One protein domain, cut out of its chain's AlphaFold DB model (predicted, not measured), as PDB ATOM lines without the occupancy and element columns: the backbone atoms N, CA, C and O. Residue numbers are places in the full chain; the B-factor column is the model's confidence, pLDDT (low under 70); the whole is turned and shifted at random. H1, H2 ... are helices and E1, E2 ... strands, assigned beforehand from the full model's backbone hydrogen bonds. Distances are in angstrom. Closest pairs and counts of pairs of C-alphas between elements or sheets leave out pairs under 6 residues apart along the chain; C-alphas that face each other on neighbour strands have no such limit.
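Overview. This is residues 5 to 63 of the 176 residues of the protein "Smoa_sbd domain-containing protein" of Pedobacter hartonius (UniProt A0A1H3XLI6). A long hairpin of two antiparallel strands, E1 and E2, lies across helix H1, and short helix H2 folds back at the end of H1. The 59 printed residues include two named strands, then two named helices, a mixed class. The whole is only just compact, close to loose, with a radius of gyration of the C-alphas of 12.4 A, and spans 37 by 28 by 17 A.

Arrangement. E1, residues 5 to 12, and E2, residues 18 to 26, are antiparallel at 159 degrees; N 5 and O 25 are within hydrogen-bond range, 2.9 A. H1, residues 41 to 55, has its closest C-alpha pair with E2 at Gly 48 and Ile 24, 7.8 A; E1 and H1 are apart. H2, residues 57 to 62, touches residues 49 to 53 of H1 alone, closest at the C-alphas of Lys 53 and Phe 60, 5.5 A. This helical hairpin runs opposite ways at a steep tilt of 39 degrees. Every O i to N i+4 pair of H1 is within hydrogen-bond range; H2 has 0 of 2, and 2 of 3 O i to N i+3 pairs.

Along the chain. E1 begins at C-alpha 5 (-34.588, 24.124, 37.275) and is 22.5 A long, E2 26.0 A, H1 20.6 A. H2, 10.1 A, ends at C-alpha 62 (-32.149, 37.486, 26.958).

Size, cuts and confidence. The printed part has no cut. The link from E2 to H1, 14 residues, is long. No printed residue is under pLDDT 70.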
ATOM      1  N   GLU A   5     -35.238  22.866  36.928       93.12
ATOM      2  CA  GLU A   5     -34.588  24.124  37.275       93.12
ATOM      3  C   GLU A   5     -33.757  24.647  36.105       93.12
ATOM      4  O   GLU A   5     -33.131  23.901  35.353       93.12
ATOM      5  N   ILE A   6     -33.731  25.970  35.957       93.44
ATOM      6  CA  ILE A   6     -32.904  26.650  34.964       93.44
ATOM      7  C   ILE A   6     -31.935  27.563  35.694       93.44
ATOM      8  O   ILE A   6     -32.350  28.489  36.393       93.44
ATOM      9  N   ILE A   7     -30.645  27.327  35.486       93.62
ATOM     10  CA  ILE A   7     -29.576  28.076  36.133       93.62
ATOM     11  C   ILE A   7     -28.708  28.689  35.043       93.62
ATOM     12  O   ILE A   7     -28.164  28.008  34.173       93.62
ATOM     13  N   THR A   8     -28.568  30.009  35.108       93.31
ATOM     14  CA  THR A   8     -27.660  30.759  34.246       93.31
ATOM     15  C   THR A   8     -26.775  31.649  35.085       93.31
ATOM     16  O   THR A   8     -27.285  32.393  35.926       93.31
ATOM     17  N   ALA A   9     -25.478  31.653  34.811       92.69
ATOM     18  CA  ALA A   9     -24.581  32.661  35.355       92.69
ATOM     19  C   ALA A   9     -23.551  33.090  34.303       92.69
ATOM     20  O   ALA A   9     -23.200  32.295  33.422       92.69
ATOM     21  N   PRO A  10     -23.070  34.341  34.376       93.81
ATOM     22  CA  PRO A  10     -22.031  34.814  33.479       93.81
ATOM     23  C   PRO A  10     -20.713  34.078  33.743       93.81
ATOM     24  O   PRO A  10     -20.354  33.820  34.892       93.81
ATOM     25  N   PHE A  11     -19.959  33.802  32.684       92.44
ATOM     26  CA  PHE A  11     -18.576  33.342  32.769       92.44
ATOM     27  C   PHE A  11     -17.754  33.899  31.603       92.44
ATOM     28  O   PHE A  11     -18.295  34.442  30.638       92.44
ATOM     29  N   TYR A  12     -16.434  33.789  31.706       94.12
ATOM     30  CA  TYR A  12     -15.537  34.124  30.606       94.12
ATOM     31  C   TYR A  12     -15.125  32.850  29.884       94.12
ATOM     32  O   TYR A  12     -14.555  31.939  30.489       94.12
ATOM     33  N   HIS A  13     -15.388  32.806  28.582       91.69
ATOM     34  CA  HIS A  13     -14.843  31.780  27.711       91.69
ATOM     35  C   HIS A  13     -13.309  31.874  27.688       91.69
ATOM     36  O   HIS A  13     -12.738  32.952  27.870       91.69
ATOM     37  N   LYS A  14     -12.625  30.760  27.401       90.75
ATOM     38  CA  LYS A  14     -11.153  30.712  27.292       90.75
ATOM     39  C   LYS A  14     -10.572  31.716  26.282       90.75
ATOM     40  O   LYS A  14      -9.425  32.122  26.427       90.75
ATOM     41  N   ASP A  15     -11.374  32.139  25.306       91.31
ATOM     42  CA  ASP A  15     -10.992  33.116  24.281       91.31
ATOM     43  C   ASP A  15     -11.268  34.572  24.716       91.31
ATOM     44  O   ASP A  15     -11.190  35.495  23.909       91.31
ATOM     45  N   GLY A  16     -11.610  34.801  25.990       91.00
ATOM     46  CA  GLY A  16     -11.818  36.134  26.568       91.00
ATOM     47  C   GLY A  16     -13.189  36.754  26.284       91.00
ATOM     48  O   GLY A  16     -13.433  37.897  26.666       91.00
ATOM     49  N   VAL A  17     -14.096  36.017  25.641       91.44
ATOM     50  CA  VAL A  17     -15.475  36.456  25.393       91.44
ATOM     51  C   VAL A  17     -16.312  36.246  26.650       91.44
ATOM     52  O   VAL A  17     -16.309  35.158  27.228       91.44
ATOM     53  N   GLN A  18     -17.040  37.279  27.072       92.81
ATOM     54  CA  GLN A  18     -18.038  37.140  28.128       92.81
ATOM     55  C   GLN A  18     -19.268  36.420  27.570       92.81
ATOM     56  O   GLN A  18     -19.870  36.864  26.594       92.81
ATOM     57  N   CYS A  19     -19.654  35.327  28.212       93.19
ATOM     58  CA  CYS A  19     -20.836  34.544  27.881       93.19
ATOM     59  C   CYS A  19     -21.545  34.107  29.173       93.19
ATOM     60  O   CYS A  19     -21.268  34.625  30.258       93.19
ATOM     61  N   ALA A  20     -22.506  33.194  29.067       92.50
ATOM     62  CA  ALA A  20     -23.191  32.602  30.206       92.50
ATOM     63  C   ALA A  20     -23.287  31.093  30.013       92.50
ATOM     64  O   ALA A  20     -23.430  30.625  28.882       92.50
ATOM     65  N   PHE A  21     -23.212  30.332  31.102       92.56
ATOM     66  CA  PHE A  21     -23.602  28.931  31.033       92.56
ATOM     67  C   PHE A  21     -25.125  28.846  31.096       92.56
ATOM     68  O   PHE A  21     -25.781  29.682  31.724       92.56
ATOM     69  N   PHE A  22     -25.674  27.827  30.448       94.00
ATOM     70  CA  PHE A  22     -27.098  27.537  30.458       94.00
ATOM     71  C   PHE A  22     -27.287  26.092  30.901       94.00
ATOM     72  O   PHE A  22     -27.097  25.164  30.118       94.00
ATOM     73  N   LEU A  23     -27.586  25.922  32.187       95.06
ATOM     74  CA  LEU A  23     -27.841  24.632  32.813       95.06
ATOM     75  C   LEU A  23     -29.351  24.452  32.970       95.06
ATOM     76  O   LEU A  23     -30.040  25.353  33.454       95.06
ATOM     77  N   ILE A  24     -29.844  23.290  32.553       94.88
ATOM     78  CA  ILE A  24     -31.227  22.864  32.750       94.88
ATOM     79  C   ILE A  24     -31.168  21.540  33.513       94.88
ATOM     80  O   ILE A  24     -30.765  20.527  32.943       94.88
ATOM     81  N   GLU A  25     -31.545  21.571  34.788       94.62
ATOM     82  CA  GLU A  25     -31.748  20.376  35.609       94.62
ATOM     83  C   GLU A  25     -33.175  19.887  35.367       94.62
ATOM     84  O   GLU A  25     -34.134  20.650  35.487       94.62
ATOM     85  N   ILE A  26     -33.329  18.637  34.945       94.06
ATOM     86  CA  ILE A  26     -34.602  18.115  34.441       94.06
ATOM     87  C   ILE A  26     -35.144  17.093  35.425       94.06
ATOM     88  O   ILE A  26     -34.456  16.136  35.774       94.06
ATOM     89  N   VAL A  27     -36.422  17.227  35.790       93.19
ATOM     90  CA  VAL A  27     -37.144  16.130  36.441       93.19
ATOM     91  C   VAL A  27     -37.485  15.079  35.374       93.19
ATOM     92  O   VAL A  27     -38.198  15.420  34.420       93.19
ATOM     93  N   PRO A  28     -37.032  13.816  35.507       92.50
ATOM     94  CA  PRO A  28     -37.324  12.775  34.523       92.50
ATOM     95  C   PRO A  28     -38.831  12.576  34.305       92.50
ATOM     96  O   PRO A  28     -39.610  12.517  35.260       92.50
ATOM     97  N   GLY A  29     -39.248  12.466  33.044       93.88
ATOM     98  CA  GLY A  29     -40.645  12.348  32.619       93.88
ATOM     99  C   GLY A  29     -41.456  13.649  32.674       93.88
ATOM    100  O   GLY A  29     -42.675  13.617  32.495       93.88
ATOM    101  N   SER A  30     -40.822  14.792  32.948       94.75
ATOM    102  CA  SER A  30     -41.493  16.093  32.958       94.75
ATOM    103  C   SER A  30     -41.751  16.647  31.551       94.75
ATOM    104  O   SER A  30     -41.284  16.127  30.542       94.75
ATOM    105  N   ILE A  31     -42.467  17.773  31.480       94.25
ATOM    106  CA  ILE A  31     -42.744  18.474  30.215       94.25
ATOM    107  C   ILE A  31     -41.495  19.071  29.544       94.25
ATOM    108  O   ILE A  31     -41.576  19.460  28.382       94.25
ATOM    109  N   ILE A  32     -40.371  19.181  30.265       95.00
ATOM    110  CA  ILE A  32     -39.091  19.666  29.722       95.00
ATOM    111  C   ILE A  32     -38.076  18.537  29.512       95.00
ATOM    112  O   ILE A  32     -36.955  18.804  29.080       95.00
ATOM    113  N   ASP A  33     -38.462  17.286  29.769       95.56
ATOM    114  CA  ASP A  33     -37.633  16.110  29.519       95.56
ATOM    115  C   ASP A  33     -37.644  15.741  28.027       95.56
ATOM    116  O   ASP A  33     -38.310  14.812  27.575       95.56
ATOM    117  N   VAL A  34     -36.977  16.578  27.225       95.25
ATOM    118  CA  VAL A  34     -37.050  16.561  25.750       95.25
ATOM    119  C   VAL A  34     -35.682  16.447  25.074       95.25
ATOM    120  O   VAL A  34     -35.564  16.654  23.860       95.25
ATOM    121  N   PHE A  35     -34.632  16.167  25.847       94.81
ATOM    122  CA  PHE A  35     -33.239  16.244  25.395       94.81
ATOM    123  C   PHE A  35     -32.624  14.893  25.022       94.81
ATOM    124  O   PHE A  35     -31.490  14.868  24.550       94.81
ATOM    125  N   ASP A  36     -33.348  13.782  25.179       91.75
ATOM    126  CA  ASP A  36     -32.809  12.432  24.962       91.75
ATOM    127  C   ASP A  36     -32.224  12.195  23.568       91.75
ATOM    128  O   ASP A  36     -31.190  11.539  23.427       91.75
ATOM    129  N   GLU A  37     -32.849  12.784  22.553       92.44
ATOM    130  CA  GLU A  37     -32.428  12.677  21.156       92.44
ATOM    131  C   GLU A  37     -31.479  13.804  20.722       92.44
ATOM    132  O   GLU A  37     -31.027  13.812  19.581       92.44
ATOM    133  N   ALA A  38     -31.165  14.765  21.599       93.69
ATOM    134  CA  ALA A  38     -30.266  15.858  21.251       93.69
ATOM    135  C   ALA A  38     -28.810  15.367  21.189       93.69
ATOM    136  O   ALA A  38     -28.273  14.789  22.142       93.69
ATOM    137  N   THR A  39     -28.167  15.634  20.057       94.50
ATOM    138  CA  THR A  39     -26.811  15.193  19.700       94.50
ATOM    139  C   THR A  39     -25.848  16.349  19.446       94.50
ATOM    140  O   THR A  39     -24.660  16.120  19.214       94.50
ATOM    141  N   SER A  40     -26.327  17.592  19.506       95.69
ATOM    142  CA  SER A  40     -25.504  18.785  19.314       95.69
ATOM    143  C   SER A  40     -25.885  19.913  20.267       95.69
ATOM    144  O   SER A  40     -27.039  20.039  20.676       95.69
ATOM    145  N   GLY A  41     -24.932  20.801  20.560       95.25
ATOM    146  CA  GLY A  41     -25.205  22.002  21.351       95.25
ATOM    147  C   GLY A  41     -26.265  22.904  20.714       95.25
ATOM    148  O   GLY A  41     -27.018  23.556  21.430       95.25
ATOM    149  N   ALA A  42     -26.371  22.919  19.379       95.62
ATOM    150  CA  ALA A  42     -27.367  23.723  18.672       95.62
ATOM    151  C   ALA A  42     -28.791  23.213  18.943       95.62
ATOM    152  O   ALA A  42     -29.690  24.011  19.205       95.62
ATOM    153  N   GLU A  43     -28.982  21.891  18.963       95.94
ATOM    154  CA  GLU A  43     -30.251  21.264  19.349       95.94
ATOM    155  C   GLU A  43     -30.578  21.505  20.828       95.94
ATOM    156  O   GLU A  43     -31.722  21.834  21.149       95.94
ATOM    157  N   ILE A  44     -29.583  21.392  21.725       96.06
ATOM    158  CA  ILE A  44     -29.747  21.722  23.152       96.06
ATOM    159  C   ILE A  44     -30.207  23.179  23.307       96.06
ATOM    160  O   ILE A  44     -31.201  23.444  23.981       96.06
ATOM    161  N   LEU A  45     -29.528  24.126  22.651       96.00
ATOM    162  CA  LEU A  45     -29.857  25.549  22.723       96.00
ATOM    163  C   LEU A  45     -31.247  25.840  22.151       96.00
ATOM    164  O   LEU A  45     -32.004  26.589  22.764       96.00
ATOM    165  N   GLN A  46     -31.606  25.245  21.010       96.19
ATOM    166  CA  GLN A  46     -32.931  25.420  20.419       96.19
ATOM    167  C   GLN A  46     -34.033  24.951  21.379       96.19
ATOM    168  O   GLN A  46     -34.937  25.726  21.694       96.19
ATOM    169  N   LYS A  47     -33.932  23.720  21.897       96.81
ATOM    170  CA  LYS A  47     -34.896  23.165  22.862       96.81
ATOM    171  C   LYS A  47     -34.951  23.997  24.146       96.81
ATOM    172  O   LYS A  47     -36.031  24.303  24.641       96.81
ATOM    173  N   GLY A  48     -33.799  24.434  24.653       96.25
ATOM    174  CA  GLY A  48     -33.719  25.321  25.812       96.25
ATOM    175  C   GLY A  48     -34.421  26.665  25.578       96.25
ATOM    176  O   GLY A  48     -35.190  27.112  26.426       96.25
ATOM    177  N   LYS A  49     -34.241  27.285  24.404       96.75
ATOM    178  CA  LYS A  49     -34.954  28.515  24.010       96.75
ATOM    179  C   LYS A  49     -36.465  28.300  23.940       96.75
ATOM    180  O   LYS A  49     -37.215  29.160  24.399       96.75
ATOM    181  N   GLU A  50     -36.918  27.165  23.413       96.69
ATOM    182  CA  GLU A  50     -38.340  26.793  23.394       96.69
ATOM    183  C   GLU A  50     -38.906  26.640  24.816       96.69
ATOM    184  O   GLU A  50     -39.980  27.170  25.107       96.69
ATOM    185  N   ILE A  51     -38.163  26.008  25.731       96.38
ATOM    186  CA  ILE A  51     -38.539  25.892  27.149       96.38
ATOM    187  C   ILE A  51     -38.663  27.273  27.802       96.38
ATOM    188  O   ILE A  51     -39.690  27.561  28.414       96.38
ATOM    189  N   ILE A  52     -37.664  28.151  27.638       96.31
ATOM    190  CA  ILE A  52     -37.700  29.521  28.179       96.31
ATOM    191  C   ILE A  52     -38.918  30.274  27.643       96.31
ATOM    192  O   ILE A  52     -39.660  30.875  28.418       96.31
ATOM    193  N   LYS A  53     -39.154  30.209  26.328       96.50
ATOM    194  CA  LYS A  53     -40.283  30.879  25.674       96.50
ATOM    195  C   LYS A  53     -41.635  30.414  26.216       96.50
ATOM    196  O   LYS A  53     -42.547  31.226  26.335       96.50
ATOM    197  N   ASN A  54     -41.768  29.128  26.536       95.12
ATOM    198  CA  ASN A  54     -43.031  28.542  26.975       95.12
ATOM    199  C   ASN A  54     -43.268  28.669  28.487       95.12
ATOM    200  O   ASN A  54     -44.406  28.886  28.899       95.12
ATOM    201  N   LEU A  55     -42.228  28.519  29.314       94.12
ATOM    202  CA  LEU A  55     -42.368  28.462  30.775       94.12
ATOM    203  C   LEU A  55     -42.061  29.783  31.477       94.12
ATOM    204  O   LEU A  55     -42.686  30.095  32.488       94.12
ATOM    205  N   VAL A  56     -41.110  30.557  30.956       93.00
ATOM    206  CA  VAL A  56     -40.658  31.822  31.555       93.00
ATOM    207  C   VAL A  56     -40.510  32.919  30.486       93.00
ATOM    208  O   VAL A  56     -39.441  33.523  30.359       93.00
ATOM    209  N   PRO A  57     -41.569  33.221  29.701       95.88
ATOM    210  CA  PRO A  57     -41.491  34.117  28.541       95.88
ATOM    211  C   PRO A  57     -40.962  35.517  28.867       95.88
ATOM    212  O   PRO A  57     -40.317  36.134  28.028       95.88
ATOM    213  N   TRP A  58     -41.154  36.005  30.097       94.81
ATOM    214  CA  TRP A  58     -40.615  37.293  30.559       94.81
ATOM    215  C   TRP A  58     -39.077  37.339  30.630       94.81
ATOM    216  O   TRP A  58     -38.504  38.406  30.831       94.81
ATOM    217  N   ARG A  59     -38.392  36.196  30.496       93.19
ATOM    218  CA  ARG A  59     -36.926  36.092  30.393       93.19
ATOM    219  C   ARG A  59     -36.447  35.875  28.958       93.19
ATOM    220  O   ARG A  59     -35.238  35.899  28.737       93.19
ATOM    221  N   PHE A  60     -37.350  35.642  28.003       95.69
ATOM    222  CA  PHE A  60     -36.988  35.165  26.668       95.69
ATOM    223  C   PHE A  60     -36.144  36.162  25.869       95.69
ATOM    224  O   PHE A  60     -35.260  35.724  25.140       95.69
ATOM    225  N   ASP A  61     -36.316  37.467  26.077       95.50
ATOM    226  CA  ASP A  61     -35.539  38.512  25.389       95.50
ATOM    227  C   ASP A  61     -34.018  38.331  25.556       95.50
ATOM    228  O   ASP A  61     -33.242  38.624  24.649       95.50
ATOM    229  N   VAL A  62     -33.573  37.775  26.692       90.75
ATOM    230  CA  VAL A  62     -32.149  37.486  26.958       90.75
ATOM    231  C   VAL A  62     -31.631  36.315  26.111       90.75
ATOM    232  O   VAL A  62     -30.441  36.238  25.817       90.75
ATOM    233  N   PHE A  63     -32.515  35.404  25.703       94.50
ATOM    234  CA  PHE A  63     -32.179  34.181  24.973       94.50
ATOM    235  C   PHE A  63     -32.530  34.242  23.483       94.50
ATOM    236  O   PHE A  63     -32.062  33.394  22.721       94.50
TER     237      PHE A  63